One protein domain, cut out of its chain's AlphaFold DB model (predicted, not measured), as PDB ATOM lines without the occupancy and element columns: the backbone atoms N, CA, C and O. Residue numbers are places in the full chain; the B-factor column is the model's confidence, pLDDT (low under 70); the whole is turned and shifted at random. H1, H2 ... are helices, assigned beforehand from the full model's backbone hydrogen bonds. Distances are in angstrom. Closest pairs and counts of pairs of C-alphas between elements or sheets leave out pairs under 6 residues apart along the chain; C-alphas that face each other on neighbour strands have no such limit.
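AT A GLANCE: This is residues 63 to 224 of the 238 residues of an uncharacterized protein of viral metagenome (UniProt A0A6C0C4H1). Two helical hairpins, H2 with H3 and H4 with H5, lie side by side with H2 on H4, so that four helices run nearly along one axis. H6 and H7 pack on H5, and H9 meets H5 with its last part, residues 219 to 223, at a steep tilt of 56 degrees, while H1 and H8 form a small pair at one end of the body. The printed part has 162 residues with nine named helices, H1 to H9 in chain order, and no named strand; the class is all helix. The whole is compact, with a radius of gyration of the C-alphas of 15.0 A and spans of 47 by 32 by 29 A.

IN THESE COORDINATES: H1, residues 63 to 72, begins at C-alpha 63 at (-26.003, 8.125, -33.522) and is 14.2 A long. H2, residues 79 to 89, measures 15.3 A, and H3, residues 98 to 109, 16.2 A. H4, residues 117 to 132, is the longest helix by residues; it runs 20.6 A from C-alpha 117 at (-28.743, -6.346, -26.865). H5 is residues 149 to 157, 12.6 A. H6, residues 168 to 171, H7, residues 173 to 178, and H8, residues 194 to 197, are short. H9, residues 211 to 223, is 18.2 A long and ends at C-alpha 223 at (-30.657, -24.430, -32.624).

HOW THE PARTS SIT: H5 is the hub, touching H4, H6, H7 and H9. H4 touches it with residues 120 to 124 alone, in a hairpin at a shallow tilt of 26 degrees, opposite ways; the closest C-alphas, of Gly 120 and Val 156, are 5.8 A apart. H7 touches H5 at a steep tilt of 53 degrees, with the C-alphas of Glu 153 and Ala 175 closest at 5.1 A. H9 touches H5 with residues 219 to 223 alone, at a steep tilt of 56 degrees; the closest C-alphas, of Lys 151 and Asn 223, are 5.4 A apart. H6 and H5 only just touch, with 3 pairs of C-alphas within 8 A, the closest those of Glu 153 and His 171 at 6.4 A. H2 touches H4 at a shallow tilt of 30 degrees, the same way; the closest C-alphas, of Ala 89 and Leu 126, are 5.3 A apart. H2 and H3 form a hairpin at 11 degrees, with Leu 87 and Leu 99 closest, their C-alphas 7.4 A apart. H1 touches H8, with the C-alphas of Glu 64 and Val 194 closest at 6.7 A, and is apart from H2 to H7 and H9. Every O i to N i+4 pair is within hydrogen-bond range in H1, H2, H3, H4, H5, H7 and H9; H6 and H8 are too short for such a pair.

THE WHOLE: The two C-alphas farthest apart, those of Lys 144 and Lys 191, are 47.7 A apart. The printed part has no cut. The links H4 to H5, H7 to H8 and H8 to H9 are long. The mean pLDDT of the printed part is 82.5, with 32 residues under 70, among them 188 to 193 and 206 to 224.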
ATOM      1  N   GLN A  63     -24.659   7.647 -33.194       78.44
ATOM      2  CA  GLN A  63     -26.003   8.125 -33.522       78.44
ATOM      3  C   GLN A  63     -26.630   7.327 -34.668       78.44
ATOM      4  O   GLN A  63     -27.752   6.862 -34.546       78.44
ATOM      5  N   GLU A  64     -25.884   7.088 -35.748       80.38
ATOM      6  CA  GLU A  64     -26.343   6.266 -36.875       80.38
ATOM      7  C   GLU A  64     -26.756   4.849 -36.441       80.38
ATOM      8  O   GLU A  64     -27.772   4.312 -36.887       80.38
ATOM      9  N   LEU A  65     -25.968   4.240 -35.552       80.94
ATOM     10  CA  LEU A  65     -26.248   2.921 -34.985       80.94
ATOM     11  C   LEU A  65     -27.433   2.949 -34.008       80.94
ATOM     12  O   LEU A  65     -28.230   2.006 -33.990       80.94
ATOM     13  N   TRP A  66     -27.567   4.021 -33.226       84.44
ATOM     14  CA  TRP A  66     -28.686   4.244 -32.316       84.44
ATOM     15  C   TRP A  66     -29.994   4.386 -33.092       84.44
ATOM     16  O   TRP A  66     -30.926   3.625 -32.855       84.44
ATOM     17  N   ASP A  67     -30.041   5.282 -34.078       87.62
ATOM     18  CA  ASP A  67     -31.228   5.547 -34.898       87.62
ATOM     19  C   ASP A  67     -31.691   4.287 -35.641       87.62
ATOM     20  O   ASP A  67     -32.886   3.999 -35.733       87.62
ATOM     21  N   TYR A  68     -30.741   3.492 -36.146       87.56
ATOM     22  CA  TYR A  68     -31.040   2.195 -36.751       87.56
ATOM     23  C   TYR A  68     -31.672   1.228 -35.745       87.56
ATOM     24  O   TYR A  68     -32.677   0.581 -36.051       87.56
ATOM     25  N   THR A  69     -31.098   1.136 -34.547       90.81
ATOM     26  CA  THR A  69     -31.611   0.276 -33.476       90.81
ATOM     27  C   THR A  69     -33.008   0.715 -33.045       90.81
ATOM     28  O   THR A  69     -33.907  -0.117 -32.996       90.81
ATOM     29  N   ASP A  70     -33.229   2.011 -32.819       92.69
ATOM     30  CA  ASP A  70     -34.528   2.581 -32.441       92.69
ATOM     31  C   ASP A  70     -35.608   2.310 -33.492       92.69
ATOM     32  O   ASP A  70     -36.741   1.972 -33.153       92.69
ATOM     33  N   LYS A  71     -35.251   2.402 -34.775       93.00
ATOM     34  CA  LYS A  71     -36.170   2.168 -35.894       93.00
ATOM     35  C   LYS A  71     -36.601   0.707 -36.033       93.00
ATOM     36  O   LYS A  71     -37.715   0.450 -36.491       93.00
ATOM     37  N   HIS A  72     -35.714  -0.243 -35.726       92.69
ATOM     38  CA  HIS A  72     -35.910  -1.660 -36.063       92.69
ATOM     39  C   HIS A  72     -36.098  -2.584 -34.855       92.69
ATOM     40  O   HIS A  72     -36.596  -3.697 -35.035       92.69
ATOM     41  N   ALA A  73     -35.703  -2.179 -33.649       96.50
ATOM     42  CA  ALA A  73     -35.897  -2.980 -32.447       96.50
ATOM     43  C   ALA A  73     -37.357  -2.938 -31.973       96.50
ATOM     44  O   ALA A  73     -38.053  -1.935 -32.111       96.50
ATOM     45  N   ILE A  74     -37.808  -4.030 -31.359       97.56
ATOM     46  CA  ILE A  74     -39.092  -4.077 -30.658       97.56
ATOM     47  C   ILE A  74     -39.050  -3.108 -29.452       97.56
ATOM     48  O   ILE A  74     -38.184  -3.269 -28.586       97.56
ATOM     49  N   PRO A  75     -39.986  -2.147 -29.324       97.19
ATOM     50  CA  PRO A  75     -40.032  -1.223 -28.189       97.19
ATOM     51  C   PRO A  75     -40.290  -1.928 -26.851       97.19
ATOM     52  O   PRO A  75     -41.053  -2.897 -26.788       97.19
ATOM     53  N   TYR A  76     -39.693  -1.416 -25.771       96.25
ATOM     54  CA  TYR A  76     -39.829  -1.961 -24.412       96.25
ATOM     55  C   TYR A  76     -41.260  -1.930 -23.864       96.25
ATOM     56  O   TYR A  76     -41.633  -2.775 -23.058       96.25
ATOM     57  N   ASP A  77     -42.070  -0.969 -24.278       95.75
ATOM     58  CA  ASP A  77     -43.463  -0.804 -23.863       95.75
ATOM     59  C   ASP A  77     -44.452  -1.555 -24.774       95.75
ATOM     60  O   ASP A  77     -45.659  -1.553 -24.538       95.75
ATOM     61  N   SER A  78     -43.957  -2.246 -25.804       96.88
ATOM     62  CA  SER A  78     -44.816  -2.948 -26.753       96.88
ATOM     63  C   SER A  78     -45.366  -4.272 -26.204       96.88
ATOM     64  O   SER A  78     -44.720  -5.014 -25.451       96.88
ATOM     65  N   GLN A  79     -46.550  -4.654 -26.690       96.75
ATOM     66  CA  GLN A  79     -47.112  -5.988 -26.450       96.75
ATOM     67  C   GLN A  79     -46.197  -7.115 -26.965       96.75
ATOM     68  O   GLN A  79     -46.139  -8.186 -26.367       96.75
ATOM     69  N   TYR A  80     -45.437  -6.869 -28.039       97.12
ATOM     70  CA  TYR A  80     -44.494  -7.835 -28.605       97.12
ATOM     71  C   TYR A  80     -43.381  -8.167 -27.613       97.12
ATOM     72  O   TYR A  80     -43.068  -9.340 -27.409       97.12
ATOM     73  N   TRP A  81     -42.830  -7.149 -26.947       98.00
ATOM     74  CA  TRP A  81     -41.831  -7.365 -25.907       98.00
ATOM     75  C   TRP A  81     -42.407  -8.131 -24.716       98.00
ATOM     76  O   TRP A  81     -41.801  -9.085 -24.232       98.00
ATOM     77  N   THR A  82     -43.616  -7.765 -24.290       97.81
ATOM     78  CA  THR A  82     -44.314  -8.440 -23.186       97.81
ATOM     79  C   THR A  82     -44.516  -9.933 -23.466       97.81
ATOM     80  O   THR A  82     -44.188 -10.769 -22.621       97.81
ATOM     81  N   VAL A  83     -44.986 -10.284 -24.668       96.56
ATOM     82  CA  VAL A  83     -45.163 -11.681 -25.092       96.56
ATOM     83  C   VAL A  83     -43.823 -12.416 -25.144       96.56
ATOM     84  O   VAL A  83     -43.720 -13.526 -24.625       96.56
ATOM     85  N   LEU A  84     -42.782 -11.809 -25.721       97.06
ATOM     86  CA  LEU A  84     -41.469 -12.447 -25.826       97.06
ATOM     87  C   LEU A  84     -40.862 -12.742 -24.448       97.06
ATOM     88  O   LEU A  84     -40.391 -13.854 -24.215       97.06
ATOM     89  N   LYS A  85     -40.944 -11.795 -23.505       97.25
ATOM     90  CA  LYS A  85     -40.525 -12.027 -22.115       97.25
ATOM     91  C   LYS A  85     -41.286 -13.171 -21.470       97.25
ATOM     92  O   LYS A  85     -40.672 -14.005 -20.808       97.25
ATOM     93  N   HIS A  86     -42.601 -13.231 -21.677       95.62
ATOM     94  CA  HIS A  86     -43.419 -14.314 -21.144       95.62
ATOM     95  C   HIS A  86     -42.944 -15.676 -21.666       95.62
ATOM     96  O   HIS A  86     -42.710 -16.572 -20.861       95.62
ATOM     97  N   LEU A  87     -42.693 -15.802 -22.977       94.25
ATOM     98  CA  LEU A  87     -42.181 -17.041 -23.577       94.25
ATOM     99  C   LEU A  87     -40.873 -17.520 -22.930       94.25
ATOM    100  O   LEU A  87     -40.697 -18.724 -22.740       94.25
ATOM    101  N   PHE A  88     -39.960 -16.602 -22.601       94.31
ATOM    102  CA  PHE A  88     -38.685 -16.927 -21.955       94.31
ATOM    103  C   PHE A  88     -38.839 -17.248 -20.469       94.31
ATOM    104  O   PHE A  88     -38.267 -18.231 -20.002       94.31
ATOM    105  N   ALA A  89     -39.655 -16.485 -19.740       92.31
ATOM    106  CA  ALA A  89     -39.903 -16.714 -18.319       92.31
ATOM    107  C   ALA A  89     -40.538 -18.090 -18.046       92.31
ATOM    108  O   ALA A  89     -40.191 -18.746 -17.065       92.31
ATOM    109  N   THR A  90     -41.430 -18.555 -18.927       90.88
ATOM    110  CA  THR A  90     -42.145 -19.834 -18.776       90.88
ATOM    111  C   THR A  90     -41.477 -21.015 -19.485       90.88
ATOM    112  O   THR A  90     -42.021 -22.118 -19.466       90.88
ATOM    113  N   ASN A  91     -40.328 -20.812 -20.143       88.06
ATOM    114  CA  ASN A  91     -39.726 -21.747 -21.109       88.06
ATOM    115  C   ASN A  91     -40.626 -22.130 -22.303       88.06
ATOM    116  O   ASN A  91     -40.255 -23.001 -23.092       88.06
ATOM    117  N   SER A  92     -41.777 -21.478 -22.504       89.50
ATOM    118  CA  SER A  92     -42.678 -21.764 -23.629       89.50
ATOM    119  C   SER A  92     -42.077 -21.414 -24.992       89.50
ATOM    120  O   SER A  92     -42.633 -21.789 -26.019       89.50
ATOM    121  N   TRP A  93     -40.936 -20.722 -25.038       87.38
ATOM    122  CA  TRP A  93     -40.155 -20.555 -26.264       87.38
ATOM    123  C   TRP A  93     -39.632 -21.890 -26.830       87.38
ATOM    124  O   TRP A  93     -39.411 -21.976 -28.038       87.38
ATOM    125  N   GLN A  94     -39.460 -22.919 -25.985       82.56
ATOM    126  CA  GLN A  94     -38.965 -24.247 -26.379       82.56
ATOM    127  C   GLN A  94     -40.050 -25.155 -26.978       82.56
ATOM    128  O   GLN A  94     -39.729 -26.168 -27.591       82.56
ATOM    129  N   THR A  95     -41.327 -24.813 -26.797       74.44
ATOM    130  CA  THR A  95     -42.477 -25.652 -27.173       74.44
ATOM    131  C   THR A  95     -43.078 -25.241 -28.522       74.44
ATOM    132  O   THR A  95     -43.157 -24.046 -28.811       74.44
ATOM    133  N   ASP A  96     -43.542 -26.222 -29.309       61.38
ATOM    134  CA  ASP A  96     -44.418 -26.137 -30.499       61.38
ATOM    135  C   ASP A  96     -44.398 -24.822 -31.288       61.38
ATOM    136  O   ASP A  96     -45.418 -24.161 -31.526       61.38
ATOM    137  N   GLU A  97     -43.200 -24.464 -31.749       74.06
ATOM    138  CA  GLU A  97     -42.966 -23.331 -32.639       74.06
ATOM    139  C   GLU A  97     -43.343 -21.965 -32.053       74.06
ATOM    140  O   GLU A  97     -43.421 -21.005 -32.811       74.06
ATOM    141  N   ASN A  98     -43.586 -21.816 -30.749       84.69
ATOM    142  CA  ASN A  98     -44.083 -20.553 -30.188       84.69
ATOM    143  C   ASN A  98     -43.170 -19.368 -30.508       84.69
ATOM    144  O   ASN A  98     -43.638 -18.331 -30.981       84.69
ATOM    145  N   LEU A  99     -41.857 -19.544 -30.335       87.62
ATOM    146  CA  LEU A  99     -40.882 -18.521 -30.705       87.62
ATOM    147  C   LEU A  99     -40.898 -18.250 -32.217       87.62
ATOM    148  O   LEU A  99     -40.876 -17.100 -32.652       87.62
ATOM    149  N   ARG A 100     -41.010 -19.300 -33.035       82.88
ATOM    150  CA  ARG A 100     -41.102 -19.181 -34.497       82.88
ATOM    151  C   ARG A 100     -42.372 -18.438 -34.926       82.88
ATOM    152  O   ARG A 100     -42.289 -17.533 -35.751       82.88
ATOM    153  N   LYS A 101     -43.534 -18.778 -34.365       85.62
ATOM    154  CA  LYS A 101     -44.832 -18.127 -34.605       85.62
ATOM    155  C   LYS A 101     -44.780 -16.662 -34.198       85.62
ATOM    156  O   LYS A 101     -45.213 -15.815 -34.974       85.62
ATOM    157  N   PHE A 102     -44.188 -16.363 -33.040       91.38
ATOM    158  CA  PHE A 102     -43.940 -14.994 -32.596       91.38
ATOM    159  C   PHE A 102     -43.114 -14.211 -33.625       91.38
ATOM    160  O   PHE A 102     -43.528 -13.135 -34.058       91.38
ATOM    161  N   ILE A 103     -41.989 -14.768 -34.082       88.56
ATOM    162  CA  ILE A 103     -41.110 -14.128 -35.070       88.56
ATOM    163  C   ILE A 103     -41.841 -13.914 -36.402       88.56
ATOM    164  O   ILE A 103     -41.839 -12.807 -36.936       88.56
ATOM    165  N   VAL A 104     -42.511 -14.941 -36.933       85.75
ATOM    166  CA  VAL A 104     -43.264 -14.855 -38.196       85.75
ATOM    167  C   VAL A 104     -44.377 -13.816 -38.103       85.75
ATOM    168  O   VAL A 104     -44.541 -13.007 -39.016       85.75
ATOM    169  N   HIS A 105     -45.130 -13.815 -37.006       89.81
ATOM    170  CA  HIS A 105     -46.189 -12.844 -36.778       89.81
ATOM    171  C   HIS A 105     -45.625 -11.418 -36.709       89.81
ATOM    172  O   HIS A 105     -46.129 -10.533 -37.397       89.81
ATOM    173  N   THR A 106     -44.540 -11.212 -35.957       91.69
ATOM    174  CA  THR A 106     -43.866  -9.911 -35.830       91.69
ATOM    175  C   THR A 106     -43.418  -9.392 -37.196       91.69
ATOM    176  O   THR A 106     -43.762  -8.270 -37.562       91.69
ATOM    177  N   LYS A 107     -42.770 -10.235 -38.011       87.75
ATOM    178  CA  LYS A 107     -42.346  -9.888 -39.379       87.75
ATOM    179  C   LYS A 107     -43.507  -9.510 -40.301       87.75
ATOM    180  O   LYS A 107     -43.353  -8.640 -41.147       87.75
ATOM    181  N   LYS A 108     -44.653 -10.189 -40.182       88.06
ATOM    182  CA  LYS A 108     -45.824  -9.953 -41.046       88.06
ATOM    183  C   LYS A 108     -46.628  -8.715 -40.652       88.06
ATOM    184  O   LYS A 108     -47.367  -8.194 -41.482       88.06
ATOM    185  N   LYS A 109     -46.569  -8.304 -39.384       93.56
ATOM    186  CA  LYS A 109     -47.448  -7.264 -38.824       93.56
ATOM    187  C   LYS A 109     -46.732  -5.971 -38.458       93.56
ATOM    188  O   LYS A 109     -47.402  -4.988 -38.169       93.56
ATOM    189  N   THR A 110     -45.403  -5.964 -38.471       93.19
ATOM    190  CA  THR A 110     -44.591  -4.821 -38.046       93.19
ATOM    191  C   THR A 110     -43.399  -4.634 -38.976       93.19
ATOM    192  O   THR A 110     -43.087  -5.495 -39.796       93.19
ATOM    193  N   ASN A 111     -42.703  -3.513 -38.818       90.88
ATOM    194  CA  ASN A 111     -41.400  -3.262 -39.427       90.88
ATOM    195  C   ASN A 111     -40.227  -3.704 -38.531       90.88
ATOM    196  O   ASN A 111     -39.076  -3.470 -38.905       90.88
ATOM    197  N   PHE A 112     -40.491  -4.325 -37.375       94.31
ATOM    198  CA  PHE A 112     -39.446  -4.741 -36.446       94.31
ATOM    199  C   PHE A 112     -38.589  -5.860 -37.035       94.31
ATOM    200  O   PHE A 112     -39.070  -6.779 -37.705       94.31
ATOM    201  N   LYS A 113     -37.293  -5.791 -36.743       90.81
ATOM    202  CA  LYS A 113     -36.270  -6.710 -37.246       90.81
ATOM    203  C   LYS A 113     -35.485  -7.395 -36.136       90.81
ATOM    204  O   LYS A 113     -34.567  -8.146 -36.443       90.81
ATOM    205  N   GLY A 114     -35.808  -7.146 -34.872       95.00
ATOM    206  CA  GLY A 114     -35.099  -7.756 -33.758       95.00
ATOM    207  C   GLY A 114     -35.397  -7.116 -32.416       95.00
ATOM    208  O   GLY A 114     -36.330  -6.330 -32.271       95.00
ATOM    209  N   ILE A 115     -34.569  -7.468 -31.446       97.75
ATOM    210  CA  ILE A 115     -34.515  -6.878 -30.109       97.75
ATOM    211  C   ILE A 115     -33.167  -6.185 -29.911       97.75
ATOM    212  O   ILE A 115     -32.216  -6.481 -30.636       97.75
ATOM    213  N   ARG A 116     -33.076  -5.293 -28.928       97.44
ATOM    214  CA  ARG A 116     -31.797  -4.727 -28.482       97.44
ATOM    215  C   ARG A 116     -30.941  -5.765 -27.763       97.44
ATOM    216  O   ARG A 116     -31.471  -6.751 -27.243       97.44
ATOM    217  N   ALA A 117     -29.644  -5.516 -27.644       96.50
ATOM    218  CA  ALA A 117     -28.743  -6.346 -26.865       96.50
ATOM    219  C   ALA A 117     -29.169  -6.361 -25.392       96.50
ATOM    220  O   ALA A 117     -29.281  -7.424 -24.795       96.50
ATOM    221  N   GLU A 118     -29.559  -5.221 -24.822       97.56
ATOM    222  CA  GLU A 118     -30.052  -5.150 -23.444       97.56
ATOM    223  C   GLU A 118     -31.318  -5.997 -23.233       97.56
ATOM    224  O   GLU A 118     -31.453  -6.679 -22.218       97.56
ATOM    225  N   GLN A 119     -32.224  -6.020 -24.216       98.31
ATOM    226  CA  GLN A 119     -33.376  -6.929 -24.214       98.31
ATOM    227  C   GLN A 119     -32.921  -8.392 -24.310       98.31
ATOM    228  O   GLN A 119     -33.434  -9.249 -23.596       98.31
ATOM    229  N   GLY A 120     -31.925  -8.694 -25.145       97.88
ATOM    230  CA  GLY A 120     -31.312 -10.019 -25.225       97.88
ATOM    231  C   GLY A 120     -30.726 -10.486 -23.889       97.88
ATOM    232  O   GLY A 120     -30.982 -11.615 -23.469       97.88
ATOM    233  N   ALA A 121     -30.009  -9.612 -23.185       97.81
ATOM    234  CA  ALA A 121     -29.498  -9.873 -21.843       97.81
ATOM    235  C   ALA A 121     -30.636 -10.132 -20.839       97.81
ATOM    236  O   ALA A 121     -30.543 -11.057 -20.032       97.81
ATOM    237  N   GLU A 122     -31.745  -9.386 -20.917       98.25
ATOM    238  CA  GLU A 122     -32.930  -9.634 -20.084       98.25
ATOM    239  C   GLU A 122     -33.530 -11.026 -20.353       98.25
ATOM    240  O   GLU A 122     -33.794 -11.772 -19.406       98.25
ATOM    241  N   LEU A 123     -33.679 -11.429 -21.623       97.88
ATOM    242  CA  LEU A 123     -34.150 -12.775 -21.981       97.88
ATOM    243  C   LEU A 123     -33.201 -13.871 -21.487       97.88
ATOM    244  O   LEU A 123     -33.659 -14.903 -20.989       97.88
ATOM    245  N   MET A 124     -31.887 -13.645 -21.589       96.25
ATOM    246  CA  MET A 124     -30.882 -14.572 -21.077       96.25
ATOM    247  C   MET A 124     -31.012 -14.726 -19.560       96.25
ATOM    248  O   MET A 124     -31.070 -15.843 -19.055       96.25
ATOM    249  N   MET A 125     -31.159 -13.623 -18.825       96.62
ATOM    250  CA  MET A 125     -31.354 -13.662 -17.374       96.62
ATOM    251  C   MET A 125     -32.654 -14.355 -16.963       96.62
ATOM    252  O   MET A 125     -32.657 -15.084 -15.969       96.62
ATOM    253  N   LEU A 126     -33.746 -14.170 -17.709       96.31
ATOM    254  CA  LEU A 126     -34.991 -14.913 -17.490       96.31
ATOM    255  C   LEU A 126     -34.762 -16.421 -17.646       96.31
ATOM    256  O   LEU A 126     -35.112 -17.191 -16.753       96.31
ATOM    257  N   TYR A 127     -34.103 -16.836 -18.730       94.12
ATOM    258  CA  TYR A 127     -33.763 -18.238 -18.955       94.12
ATOM    259  C   TYR A 127     -32.859 -18.805 -17.849       94.12
ATOM    260  O   TYR A 127     -33.135 -19.886 -17.321       94.12
ATOM    261  N   LEU A 128     -31.805 -18.078 -17.470       94.12
ATOM    262  CA  LEU A 128     -30.857 -18.491 -16.435       94.12
ATOM    263  C   LEU A 128     -31.532 -18.633 -15.072       94.12
ATOM    264  O   LEU A 128     -31.256 -19.594 -14.362       94.12
ATOM    265  N   LYS A 129     -32.438 -17.723 -14.696       94.06
ATOM    266  CA  LYS A 129     -33.210 -17.840 -13.447       94.06
ATOM    267  C   LYS A 129     -34.082 -19.092 -13.443       94.06
ATOM    268  O   LYS A 129     -34.098 -19.811 -12.450       94.06
ATOM    269  N   THR A 130     -34.754 -19.374 -14.557       90.12
ATOM    270  CA  THR A 130     -35.660 -20.522 -14.674       90.12
ATOM    271  C   THR A 130     -34.925 -21.867 -14.730       90.12
ATOM    272  O   THR A 130     -35.468 -22.866 -14.260       90.12
ATOM    273  N   ASN A 131     -33.708 -21.920 -15.289       90.19
ATOM    274  CA  ASN A 131     -33.042 -23.192 -15.614       90.19
ATOM    275  C   ASN A 131     -31.690 -23.423 -14.917       90.19
ATOM    276  O   ASN A 131     -31.267 -24.568 -14.795       90.19
ATOM    277  N   HIS A 132     -31.019 -22.368 -14.450       90.31
ATOM    278  CA  HIS A 132     -29.634 -22.420 -13.955       90.31
ATOM    279  C   HIS A 132     -29.386 -21.539 -12.716       90.31
ATOM    280  O   HIS A 132     -28.261 -21.115 -12.461       90.31
ATOM    281  N   GLY A 133     -30.428 -21.225 -11.937       89.56
ATOM    282  CA  GLY A 133     -30.293 -20.471 -10.682       89.56
ATOM    283  C   GLY A 133     -29.802 -19.025 -10.843       89.56
ATOM    284  O   GLY A 133     -29.348 -18.425  -9.876       89.56
ATOM    285  N   GLY A 134     -29.889 -18.460 -12.051       90.94
ATOM    286  CA  GLY A 134     -29.495 -17.078 -12.343       90.94
ATOM    287  C   GLY A 134     -28.026 -16.878 -12.724       90.94
ATOM    288  O   GLY A 134     -27.625 -15.734 -12.917       90.94
ATOM    289  N   SER A 135     -27.247 -17.951 -12.879       90.56
ATOM    290  CA  SER A 135     -25.822 -17.885 -13.226       90.56
ATOM    291  C   SER A 135     -25.530 -18.612 -14.532       90.56
ATOM    292  O   SER A 135     -26.135 -19.642 -14.815       90.56
ATOM    293  N   PHE A 136     -24.568 -18.105 -15.306       89.88
ATOM    294  CA  PHE A 136     -24.100 -18.755 -16.531       89.88
ATOM    295  C   PHE A 136     -23.473 -20.120 -16.206       89.88
ATOM    296  O   PHE A 136     -22.456 -20.167 -15.505       89.88
ATOM    297  N   PRO A 137     -24.047 -21.235 -16.688       91.88
ATOM    298  CA  PRO A 137     -23.477 -22.551 -16.462       91.88
ATOM    299  C   PRO A 137     -22.339 -22.829 -17.459       91.88
ATOM    300  O   PRO A 137     -22.014 -22.025 -18.335       91.88
ATOM    301  N   ASN A 138     -21.745 -24.021 -17.370       90.75
ATOM    302  CA  ASN A 138     -20.898 -24.528 -18.447       90.75
ATOM    303  C   ASN A 138     -21.692 -24.572 -19.769       90.75
ATOM    304  O   ASN A 138     -22.864 -24.939 -19.776       90.75
ATOM    305  N   ARG A 139     -21.041 -24.280 -20.901       81.38
ATOM    306  CA  ARG A 139     -21.682 -24.263 -22.230       81.38
ATOM    307  C   ARG A 139     -22.404 -25.564 -22.606       81.38
ATOM    308  O   ARG A 139     -23.375 -25.514 -23.353       81.38
ATOM    309  N   HIS A 140     -21.952 -26.710 -22.097       88.19
ATOM    310  CA  HIS A 140     -22.554 -28.024 -22.340       88.19
ATOM    311  C   HIS A 140     -23.570 -28.442 -21.270       88.19
ATOM    312  O   HIS A 140     -24.144 -29.524 -21.379       88.19
ATOM    313  N   ALA A 141     -23.806 -27.609 -20.251       90.12
ATOM    314  CA  ALA A 141     -24.875 -27.845 -19.293       90.12
ATOM    315  C   ALA A 141     -26.220 -27.873 -20.018       90.12
ATOM    316  O   ALA A 141     -26.440 -27.115 -20.963       90.12
ATOM    317  N   GLN A 142     -27.101 -28.759 -19.575       90.94
ATOM    318  CA  GLN A 142     -28.443 -28.894 -20.120       90.94
ATOM    319  C   GLN A 142     -29.455 -28.321 -19.138       90.94
ATOM    320  O   GLN A 142     -29.277 -28.431 -17.924       90.94
ATOM    321  N   ASP A 143     -30.514 -27.715 -19.661       87.38
ATOM    322  CA  ASP A 143     -31.699 -27.440 -18.859       87.38
ATOM    323  C   ASP A 143     -32.554 -28.700 -18.653       87.38
ATOM    324  O   ASP A 143     -32.264 -29.786 -19.161       87.38
ATOM    325  N   LYS A 144     -33.651 -28.542 -17.905       82.81
ATOM    326  CA  LYS A 144     -34.613 -29.614 -17.605       82.81
ATOM    327  C   LYS A 144     -35.258 -30.261 -18.840       82.81
ATOM    328  O   LYS A 144     -35.812 -31.347 -18.719       82.81
ATOM    329  N   ASN A 145     -35.196 -29.610 -20.001       81.44
ATOM    330  CA  ASN A 145     -35.729 -30.113 -21.264       81.44
ATOM    331  C   ASN A 145     -34.626 -30.716 -22.158       81.44
ATOM    332  O   ASN A 145     -34.886 -31.057 -23.310       81.44
ATOM    333  N   GLY A 146     -33.389 -30.837 -21.658       83.50
ATOM    334  CA  GLY A 146     -32.247 -31.357 -22.413       83.50
ATOM    335  C   GLY A 146     -31.629 -30.345 -23.384       83.50
ATOM    336  O   GLY A 146     -30.778 -30.711 -24.201       83.50
ATOM    337  N   THR A 147     -32.022 -29.067 -23.327       84.38
ATOM    338  CA  THR A 147     -31.441 -28.036 -24.193       84.38
ATOM    339  C   THR A 147     -30.083 -27.621 -23.643       84.38
ATOM    340  O   THR A 147     -29.979 -27.152 -22.514       84.38
ATOM    341  N   MET A 148     -29.027 -27.782 -24.447       87.50
ATOM    342  CA  MET A 148     -27.687 -27.317 -24.077       87.50
ATOM    343  C   MET A 148     -27.626 -25.790 -24.008       87.50
ATOM    344  O   MET A 148     -28.145 -25.111 -24.895       87.50
ATOM    345  N   PHE A 149     -26.907 -25.260 -23.019       90.06
ATOM    346  CA  PHE A 149     -26.791 -23.827 -22.767       90.06
ATOM    347  C   PHE A 149     -26.311 -23.040 -23.995       90.06
ATOM    348  O   PHE A 149     -26.922 -22.046 -24.377       90.06
ATOM    349  N   TRP A 150     -25.303 -23.536 -24.715       85.62
ATOM    350  CA  TRP A 150     -24.824 -22.858 -25.924       85.62
ATOM    351  C   TRP A 150     -25.915 -22.663 -26.998       85.62
ATOM    352  O   TRP A 150     -25.836 -21.729 -27.795       85.62
ATOM    353  N   LYS A 151     -26.968 -23.497 -27.015       87.00
ATOM    354  CA  LYS A 151     -28.095 -23.331 -27.946       87.00
ATOM    355  C   LYS A 151     -28.927 -22.099 -27.617       87.00
ATOM    356  O   LYS A 151     -29.313 -21.385 -28.540       87.00
ATOM    357  N   ILE A 152     -29.175 -21.814 -26.334       91.69
ATOM    358  CA  ILE A 152     -29.926 -20.611 -25.956       91.69
ATOM    359  C   ILE A 152     -29.137 -19.338 -26.270       91.69
ATOM    360  O   ILE A 152     -29.727 -18.350 -26.709       91.69
ATOM    361  N   GLU A 153     -27.805 -19.391 -26.156       90.94
ATOM    362  CA  GLU A 153     -26.922 -18.300 -26.574       90.94
ATOM    363  C   GLU A 153     -27.139 -17.966 -28.060       90.94
ATOM    364  O   GLU A 153     -27.318 -16.799 -28.406       90.94
ATOM    365  N   HIS A 154     -27.234 -18.975 -28.941       87.69
ATOM    366  CA  HIS A 154     -27.585 -18.755 -30.351       87.69
ATOM    367  C   HIS A 154     -28.999 -18.201 -30.529       87.69
ATOM    368  O   HIS A 154     -29.190 -17.272 -31.317       87.69
ATOM    369  N   VAL A 155     -29.992 -18.769 -29.836       90.62
ATOM    370  CA  VAL A 155     -31.401 -18.374 -29.978       90.62
ATOM    371  C   VAL A 155     -31.577 -16.889 -29.671       90.62
ATOM    372  O   VAL A 155     -32.121 -16.168 -30.509       90.62
ATOM    373  N   VAL A 156     -31.065 -16.429 -28.524       94.69
ATOM    374  CA  VAL A 156     -31.129 -15.020 -28.110       94.69
ATOM    375  C   VAL A 156     -30.320 -14.143 -29.060       94.69
ATOM    376  O   VAL A 156     -30.864 -13.194 -29.621       94.69
ATOM    377  N   ALA A 157     -29.052 -14.484 -29.310       90.81
ATOM    378  CA  ALA A 157     -28.168 -13.653 -30.125       90.81
ATOM    379  C   ALA A 157     -28.654 -13.495 -31.571       90.81
ATOM    380  O   ALA A 157     -28.478 -12.444 -32.184       90.81
ATOM    381  N   GLY A 158     -29.324 -14.510 -32.121       88.44
ATOM    382  CA  GLY A 158     -29.890 -14.446 -33.463       88.44
ATOM    383  C   GLY A 158     -31.096 -13.515 -33.616       88.44
ATOM    384  O   GLY A 158     -31.505 -13.273 -34.752       88.44
ATOM    385  N   MET A 159     -31.648 -12.988 -32.517       94.81
ATOM    386  CA  MET A 159     -32.708 -11.972 -32.521       94.81
ATOM    387  C   MET A 159     -32.181 -10.540 -32.332       94.81
ATOM    388  O   MET A 159     -32.946  -9.601 -32.545       94.81
ATOM    389  N   ILE A 160     -30.915 -10.356 -31.942       95.81
ATOM    390  CA  ILE A 160     -30.357  -9.047 -31.569       95.81
ATOM    391  C   ILE A 160     -29.991  -8.232 -32.816       95.81
ATOM    392  O   ILE A 160     -29.206  -8.694 -33.648       95.81
ATOM    393  N   VAL A 161     -30.560  -7.029 -32.945       94.00
ATOM    394  CA  VAL A 161     -30.369  -6.120 -34.094       94.00
ATOM    395  C   VAL A 161     -29.083  -5.303 -34.003       94.00
ATOM    396  O   VAL A 161     -28.390  -5.118 -35.002       94.00
ATOM    397  N   ASP A 162     -28.715  -4.902 -32.796       93.25
ATOM    398  CA  ASP A 162     -27.509  -4.165 -32.440       93.25
ATOM    399  C   ASP A 162     -26.401  -5.111 -31.971       93.25
ATOM    400  O   ASP A 162     -25.846  -4.992 -30.882       93.25
ATOM    401  N   TYR A 163     -26.074  -6.096 -32.812       88.06
ATOM    402  CA  TYR A 163     -25.181  -7.202 -32.453       88.06
ATOM    403  C   TYR A 163     -23.811  -6.759 -31.908       88.06
ATOM    404  O   TYR A 163     -23.200  -7.493 -31.140       88.06
ATOM    405  N   TRP A 164     -23.327  -5.565 -32.257       83.81
ATOM    406  CA  TRP A 164     -22.075  -5.001 -31.737       83.81
ATOM    407  C   TRP A 164     -22.105  -4.709 -30.227       83.81
ATOM    408  O   TRP A 164     -21.050  -4.540 -29.627       83.81
ATOM    409  N   ASN A 165     -23.286  -4.679 -29.605       89.81
ATOM    410  CA  ASN A 165     -23.465  -4.543 -28.158       89.81
ATOM    411  C   ASN A 165     -23.523  -5.903 -27.429       89.81
ATOM    412  O   ASN A 165     -23.650  -5.956 -26.203       89.81
ATOM    413  N   ILE A 166     -23.411  -7.026 -28.149       88.31
ATOM    414  CA  ILE A 166     -23.348  -8.358 -27.537       88.31
ATOM    415  C   ILE A 166     -22.001  -8.531 -26.834       88.31
ATOM    416  O   ILE A 166     -20.943  -8.442 -27.453       88.31
ATOM    417  N   THR A 167     -22.045  -8.871 -25.549       88.00
ATOM    418  CA  THR A 167     -20.867  -9.174 -24.724       88.00
ATOM    419  C   THR A 167     -20.945 -10.570 -24.113       88.00
ATOM    420  O   THR A 167     -22.032 -11.066 -23.806       88.00
ATOM    421  N   GLY A 168     -19.780 -11.184 -23.871       84.94
ATOM    422  CA  GLY A 168     -19.694 -12.510 -23.254       84.94
ATOM    423  C   GLY A 168     -20.284 -12.579 -21.842       84.94
ATOM    424  O   GLY A 168     -20.859 -13.599 -21.474       84.94
ATOM    425  N   GLY A 169     -20.198 -11.487 -21.075       88.19
ATOM    426  CA  GLY A 169     -20.705 -11.428 -19.700       88.19
ATOM    427  C   GLY A 169     -22.227 -11.301 -19.581       88.19
ATOM    428  O   GLY A 169     -22.777 -11.664 -18.549       88.19
ATOM    429  N   LEU A 170     -22.907 -10.800 -20.617       92.50
ATOM    430  CA  LEU A 170     -24.361 -10.575 -20.589       92.50
ATOM    431  C   LEU A 170     -25.144 -11.558 -21.463       92.50
ATOM    432  O   LEU A 170     -26.304 -11.841 -21.183       92.50
ATOM    433  N   HIS A 171     -24.519 -12.081 -22.517       93.06
ATOM    434  CA  HIS A 171     -25.193 -12.901 -23.528       93.06
ATOM    435  C   HIS A 171     -24.597 -14.305 -23.652       93.06
ATOM    436  O   HIS A 171     -25.157 -15.139 -24.358       93.06
ATOM    437  N   GLY A 172     -23.476 -14.564 -22.974       86.62
ATOM    438  CA  GLY A 172     -22.721 -15.805 -23.083       86.62
ATOM    439  C   GLY A 172     -21.595 -15.733 -24.118       86.62
ATOM    440  O   GLY A 172     -21.590 -14.917 -25.046       86.62
ATOM    441  N   GLY A 173     -20.583 -16.581 -23.924       82.56
ATOM    442  CA  GLY A 173     -19.374 -16.584 -24.748       82.56
ATOM    443  C   GLY A 173     -19.627 -16.989 -26.202       82.56
ATOM    444  O   GLY A 173     -19.007 -16.440 -27.109       82.56
ATOM    445  N   VAL A 174     -20.560 -17.908 -26.456       82.81
ATOM    446  CA  VAL A 174     -20.921 -18.339 -27.813       82.81
ATOM    447  C   VAL A 174     -21.651 -17.220 -28.550       82.81
ATOM    448  O   VAL A 174     -21.327 -16.945 -29.707       82.81
ATOM    449  N   ALA A 175     -22.562 -16.511 -27.878       83.56
ATOM    450  CA  ALA A 175     -23.217 -15.334 -28.450       83.56
ATOM    451  C   ALA A 175     -22.189 -14.270 -28.882       83.56
ATOM    452  O   ALA A 175     -22.229 -13.774 -30.014       83.56
ATOM    453  N   HIS A 176     -21.225 -13.966 -28.008       84.38
ATOM    454  CA  HIS A 176     -20.175 -12.973 -28.259       84.38
ATOM    455  C   HIS A 176     -19.277 -13.340 -29.444       84.38
ATOM    456  O   HIS A 176     -19.070 -12.512 -30.333       84.38
ATOM    457  N   CYS A 177     -18.814 -14.591 -29.509       74.19
ATOM    458  CA  CYS A 177     -17.931 -15.056 -30.579       74.19
ATOM    459  C   CYS A 177     -18.634 -15.125 -31.945       74.19
ATOM    460  O   CYS A 177     -18.056 -14.741 -32.959       74.19
ATOM    461  N   TYR A 178     -19.877 -15.614 -32.000       74.38
ATOM    462  CA  TYR A 178     -20.548 -15.898 -33.279       74.38
ATOM    463  C   TYR A 178     -21.349 -14.718 -33.835       74.38
ATOM    464  O   TYR A 178     -21.476 -14.572 -35.060       74.38
ATOM    465  N   TYR A 179     -21.902 -13.876 -32.965       80.31
ATOM    466  CA  TYR A 179     -22.809 -12.794 -33.359       80.31
ATOM    467  C   TYR A 179     -22.230 -11.430 -33.028       80.31
ATOM    468  O   TYR A 179     -22.285 -10.553 -33.884       80.31
ATOM    469  N   GLY A 180     -21.624 -11.286 -31.847       70.75
ATOM    470  CA  GLY A 180     -21.074 -10.016 -31.382       70.75
ATOM    471  C   GLY A 180     -19.798  -9.561 -32.076       70.75
ATOM    472  O   GLY A 180     -19.430  -8.401 -31.941       70.75
ATOM    473  N   ASN A 181     -19.118 -10.456 -32.804       70.50
ATOM    474  CA  ASN A 181     -17.803 -10.197 -33.395       70.50
ATOM    475  C   ASN A 181     -16.856  -9.539 -32.380       70.50
ATOM    476  O   ASN A 181     -16.300  -8.478 -32.631       70.50
ATOM    477  N   PHE A 182     -16.778 -10.119 -31.183       65.88
ATOM    478  CA  PHE A 182     -15.986  -9.595 -30.071       65.88
ATOM    479  C   PHE A 182     -16.348  -8.169 -29.599       65.88
ATOM    480  O   PHE A 182     -15.577  -7.550 -28.872       65.88
ATOM    481  N   GLY A 183     -17.561  -7.688 -29.888       64.88
ATOM    482  CA  GLY A 183     -18.014  -6.337 -29.532       64.88
ATOM    483  C   GLY A 183     -17.512  -5.267 -30.504       64.88
ATOM    484  O   GLY A 183     -17.550  -4.072 -30.202       64.88
ATOM    485  N   ASP A 184     -17.011  -5.682 -31.669       67.44
ATOM    486  CA  ASP A 184     -16.539  -4.750 -32.676       67.44
ATOM    487  C   ASP A 184     -17.699  -3.956 -33.265       67.44
ATOM    488  O   ASP A 184     -18.696  -4.498 -33.754       67.44
ATOM    489  N   ARG A 185     -17.527  -2.633 -33.282       71.06
ATOM    490  CA  ARG A 185     -18.471  -1.746 -33.959       71.06
ATOM    491  C   ARG A 185     -18.503  -2.054 -35.455       71.06
ATOM    492  O   ARG A 185     -17.440  -2.280 -36.045       71.06
ATOM    493  N   PRO A 186     -19.680  -1.982 -36.096       74.31
ATOM    494  CA  PRO A 186     -19.789  -2.289 -37.506       74.31
ATOM    495  C   PRO A 186     -19.018  -1.290 -38.364       74.31
ATOM    496  O   PRO A 186     -18.958  -0.086 -38.093       74.31
ATOM    497  N   ILE A 187     -18.456  -1.830 -39.433       70.06
ATOM    498  CA  ILE A 187     -17.630  -1.110 -40.380       70.06
ATOM    499  C   ILE A 187     -18.488  -0.694 -41.583       70.06
ATOM    500  O   ILE A 187     -19.257  -1.487 -42.124       70.06
ATOM    501  N   ASN A 188     -18.331   0.551 -42.018       64.69
ATOM    502  CA  ASN A 188     -18.931   1.142 -43.206       64.69
ATOM    503  C   ASN A 188     -17.934   1.185 -44.378       64.69
ATOM    504  O   ASN A 188     -17.570   2.249 -44.873       64.69
ATOM    505  N   GLU A 189     -17.486   0.022 -44.846       62.59
ATOM    506  CA  GLU A 189     -16.436  -0.097 -45.876       62.59
ATOM    507  C   GLU A 189     -16.734   0.715 -47.151       62.59
ATOM    508  O   GLU A 189     -15.823   1.252 -47.776       62.59
ATOM    509  N   ASN A 190     -18.017   0.870 -47.496       63.09
ATOM    510  CA  ASN A 190     -18.469   1.511 -48.732       63.09
ATOM    511  C   ASN A 190     -19.057   2.919 -48.533       63.09
ATOM    512  O   ASN A 190     -19.646   3.459 -49.471       63.09
ATOM    513  N   LYS A 191     -18.948   3.506 -47.329       61.94
ATOM    514  CA  LYS A 191     -19.552   4.810 -46.975       61.94
ATOM    515  C   LYS A 191     -21.048   4.905 -47.326       61.94
ATOM    516  O   LYS A 191     -21.538   5.942 -47.768       61.94
ATOM    517  N   GLN A 192     -21.777   3.805 -47.169       67.69
ATOM    518  CA  GLN A 192     -23.215   3.730 -47.422       67.69
ATOM    519  C   GLN A 192     -24.000   3.965 -46.128       67.69
ATOM    520  O   GLN A 192     -23.445   3.910 -45.035       67.69
ATOM    521  N   GLY A 193     -25.303   4.229 -46.241       67.50
ATOM    522  CA  GLY A 193     -26.171   4.343 -45.069       67.50
ATOM    523  C   GLY A 193     -26.294   3.017 -44.310       67.50
ATOM    524  O   GLY A 193     -26.268   1.943 -44.916       67.50
ATOM    525  N   VAL A 194     -26.493   3.106 -42.994       70.75
ATOM    526  CA  VAL A 194     -26.583   1.969 -42.058       70.75
ATOM    527  C   VAL A 194     -27.531   0.871 -42.548       70.75
ATOM    528  O   VAL A 194     -27.170  -0.302 -42.552       70.75
ATOM    529  N   ASP A 195     -28.708   1.256 -43.053       70.25
ATOM    530  CA  ASP A 195     -29.737   0.341 -43.569       70.25
ATOM    531  C   ASP A 195     -29.253  -0.542 -44.743       70.25
ATOM    532  O   ASP A 195     -29.810  -1.618 -44.966       70.25
ATOM    533  N   LYS A 196     -28.230  -0.110 -45.497       66.88
ATOM    534  CA  LYS A 196     -27.651  -0.871 -46.619       66.88
ATOM    535  C   LYS A 196     -26.536  -1.822 -46.175       66.88
ATOM    536  O   LYS A 196     -26.332  -2.854 -46.811       66.88
ATOM    537  N   CYS A 197     -25.825  -1.483 -45.101       65.44
ATOM    538  CA  CYS A 197     -24.674  -2.250 -44.620       65.44
ATOM    539  C   CYS A 197     -25.038  -3.252 -43.526       65.44
ATOM    540  O   CYS A 197     -24.504  -4.364 -43.508       65.44
ATOM    541  N   LEU A 198     -25.935  -2.881 -42.611       73.44
ATOM    542  CA  LEU A 198     -26.280  -3.728 -41.480       73.44
ATOM    543  C   LEU A 198     -27.315  -4.773 -41.879       73.44
ATOM    544  O   LEU A 198     -28.414  -4.482 -42.354       73.44
ATOM    545  N   GLY A 199     -26.931  -6.031 -41.684       66.81
ATOM    546  CA  GLY A 199     -27.791  -7.168 -41.956       66.81
ATOM    547  C   GLY A 199     -28.873  -7.328 -40.895       66.81
ATOM    548  O   GLY A 199     -28.627  -7.165 -39.707       66.81
ATOM    549  N   ILE A 200     -30.050  -7.768 -41.332       74.00
ATOM    550  CA  ILE A 200     -31.126  -8.217 -40.445       74.00
ATOM    551  C   ILE A 200     -30.606  -9.382 -39.573       74.00
ATOM    552  O   ILE A 200     -29.866 -10.225 -40.096       74.00
ATOM    553  N   PRO A 201     -30.956  -9.483 -38.284       79.94
ATOM    554  CA  PRO A 201     -30.640 -10.642 -37.446       79.94
ATOM    555  C   PRO A 201     -31.144 -11.956 -38.055       79.94
ATOM    556  O   PRO A 201     -32.197 -11.950 -38.698       79.94
ATOM    557  N   PRO A 202     -30.439 -13.092 -37.881       78.31
ATOM    558  CA  PRO A 202     -30.837 -14.375 -38.464       78.31
ATOM    559  C   PRO A 202     -32.306 -14.747 -38.249       78.31
ATOM    560  O   PRO A 202     -32.953 -15.167 -39.204       78.31
ATOM    561  N   ALA A 203     -32.855 -14.494 -37.061       80.00
ATOM    562  CA  ALA A 203     -34.258 -14.754 -36.749       80.00
ATOM    563  C   ALA A 203     -35.241 -14.037 -37.692       80.00
ATOM    564  O   ALA A 203     -36.291 -14.573 -38.040       80.00
ATOM    565  N   PHE A 204     -34.895 -12.831 -38.146       77.81
ATOM    566  CA  PHE A 204     -35.791 -11.955 -38.899       77.81
ATOM    567  C   PHE A 204     -35.512 -11.934 -40.407       77.81
ATOM    568  O   PHE A 204     -36.275 -11.330 -41.163       77.81
ATOM    569  N   ARG A 205     -34.478 -12.637 -40.888       72.88
ATOM    570  CA  ARG A 205     -34.161 -12.723 -42.326       72.88
ATOM    571  C   ARG A 205     -35.262 -13.437 -43.108       72.88
ATOM    572  O   ARG A 205     -35.892 -14.371 -42.616       72.88
ATOM    573  N   THR A 206     -35.513 -12.977 -44.330       61.72
ATOM    574  CA  THR A 206     -36.344 -13.661 -45.338       61.72
ATOM    575  C   THR A 206     -35.504 -14.349 -46.411       61.72
ATOM    576  O   THR A 206     -35.994 -15.277 -47.036       61.72
ATOM    577  N   ASP A 207     -34.247 -13.930 -46.590       52.38
ATOM    578  CA  ASP A 207     -33.440 -14.261 -47.764       52.38
ATOM    579  C   ASP A 207     -32.152 -15.037 -47.414       52.38
ATOM    580  O   ASP A 207     -31.484 -14.756 -46.411       52.38
ATOM    581  N   ILE A 208     -31.811 -16.028 -48.245       50.66
ATOM    582  CA  ILE A 208     -30.795 -17.086 -48.010       50.66
ATOM    583  C   ILE A 208     -29.455 -16.760 -48.727       50.66
ATOM    584  O   ILE A 208     -28.471 -17.490 -48.634       50.66
ATOM    585  N   SER A 209     -29.371 -15.619 -49.411       42.78
ATOM    586  CA  SER A 209     -28.505 -15.398 -50.580       42.78
ATOM    587  C   SER A 209     -26.994 -15.145 -50.367       42.78
ATOM    588  O   SER A 209     -26.327 -14.696 -51.295       42.78
ATOM    589  N   SER A 210     -26.372 -15.470 -49.220       49.38
ATOM    590  CA  SER A 210     -24.889 -15.512 -49.162       49.38
ATOM    591  C   SER A 210     -24.316 -16.536 -48.182       49.38
ATOM    592  O   SER A 210     -24.906 -16.780 -47.139       49.38
ATOM    593  N   SER A 211     -23.145 -17.116 -48.476       52.00
ATOM    594  CA  SER A 211     -22.578 -18.279 -47.759       52.00
ATOM    595  C   SER A 211     -22.395 -18.076 -46.246       52.00
ATOM    596  O   SER A 211     -22.919 -18.865 -45.465       52.00
ATOM    597  N   LYS A 212     -21.748 -16.987 -45.801       52.38
ATOM    598  CA  LYS A 212     -21.608 -16.668 -44.361       52.38
ATOM    599  C   LYS A 212     -22.942 -16.286 -43.702       52.38
ATOM    600  O   LYS A 212     -23.170 -16.593 -42.532       52.38
ATOM    601  N   LYS A 213     -23.845 -15.606 -44.426       53.53
ATOM    602  CA  LYS A 213     -25.185 -15.248 -43.912       53.53
ATOM    603  C   LYS A 213     -26.072 -16.488 -43.773       53.53
ATOM    604  O   LYS A 213     -26.829 -16.572 -42.806       53.53
ATOM    605  N   LEU A 214     -25.923 -17.429 -44.699       54.75
ATOM    606  CA  LEU A 214     -26.551 -18.739 -44.741       54.75
ATOM    607  C   LEU A 214     -26.035 -19.636 -43.625       54.75
ATOM    608  O   LEU A 214     -26.829 -20.320 -43.002       54.75
ATOM    609  N   GLU A 215     -24.738 -19.612 -43.327       57.12
ATOM    610  CA  GLU A 215     -24.155 -20.397 -42.238       57.12
ATOM    611  C   GLU A 215     -24.678 -19.944 -40.869       57.12
ATOM    612  O   GLU A 215     -25.198 -20.765 -40.119       57.12
ATOM    613  N   LYS A 216     -24.679 -18.634 -40.576       54.72
ATOM    614  CA  LYS A 216     -25.269 -18.111 -39.327       54.72
ATOM    615  C   LYS A 216     -26.773 -18.387 -39.227       54.72
ATOM    616  O   LYS A 216     -27.265 -18.674 -38.140       54.72
ATOM    617  N   LEU A 217     -27.498 -18.312 -40.345       56.28
ATOM    618  CA  LEU A 217     -28.921 -18.651 -40.402       56.28
ATOM    619  C   LEU A 217     -29.160 -20.154 -40.205       56.28
ATOM    620  O   LEU A 217     -30.037 -20.513 -39.435       56.28
ATOM    621  N   LYS A 218     -28.365 -21.028 -40.834       56.50
ATOM    622  CA  LYS A 218     -28.422 -22.490 -40.665       56.50
ATOM    623  C   LYS A 218     -28.114 -22.894 -39.231       56.50
ATOM    624  O   LYS A 218     -28.856 -23.684 -38.663       56.50
ATOM    625  N   ILE A 219     -27.063 -22.322 -38.642       62.22
ATOM    626  CA  ILE A 219     -26.716 -22.534 -37.234       62.22
ATOM    627  C   ILE A 219     -27.880 -22.082 -36.356       62.22
ATOM    628  O   ILE A 219     -28.307 -22.828 -35.485       62.22
ATOM    629  N   TRP A 220     -28.442 -20.897 -36.593       56.66
ATOM    630  CA  TRP A 220     -29.574 -20.425 -35.802       56.66
ATOM    631  C   TRP A 220     -30.805 -21.336 -35.951       56.66
ATOM    632  O   TRP A 220     -31.327 -21.810 -34.950       56.66
ATOM    633  N   LEU A 221     -31.208 -21.675 -37.179       50.47
ATOM    634  CA  LEU A 221     -32.338 -22.568 -37.466       50.47
ATOM    635  C   LEU A 221     -32.163 -23.971 -36.875       50.47
ATOM    636  O   LEU A 221     -33.141 -24.557 -36.437       50.47
ATOM    637  N   HIS A 222     -30.940 -24.502 -36.839       54.34
ATOM    638  CA  HIS A 222     -30.643 -25.797 -36.221       54.34
ATOM    639  C   HIS A 222     -30.781 -25.777 -34.689       54.34
ATOM    640  O   HIS A 222     -30.994 -26.814 -34.064       54.34
ATOM    641  N   ASN A 223     -30.630 -24.602 -34.076       55.78
ATOM    642  CA  ASN A 223     -30.657 -24.430 -32.624       55.78
ATOM    643  C   ASN A 223     -31.989 -23.890 -32.098       55.78
ATOM    644  O   ASN A 223     -32.248 -23.974 -30.899       55.78
ATOM    645  N   VAL A 224     -32.848 -23.386 -32.983       45.66
ATOM    646  CA  VAL A 224     -34.261 -23.149 -32.690       45.66
ATOM    647  C   VAL A 224     -34.998 -24.487 -32.810       45.66
ATOM    648  O   VAL A 224     -34.762 -25.210 -33.775       45.66
TER     649      VAL A 224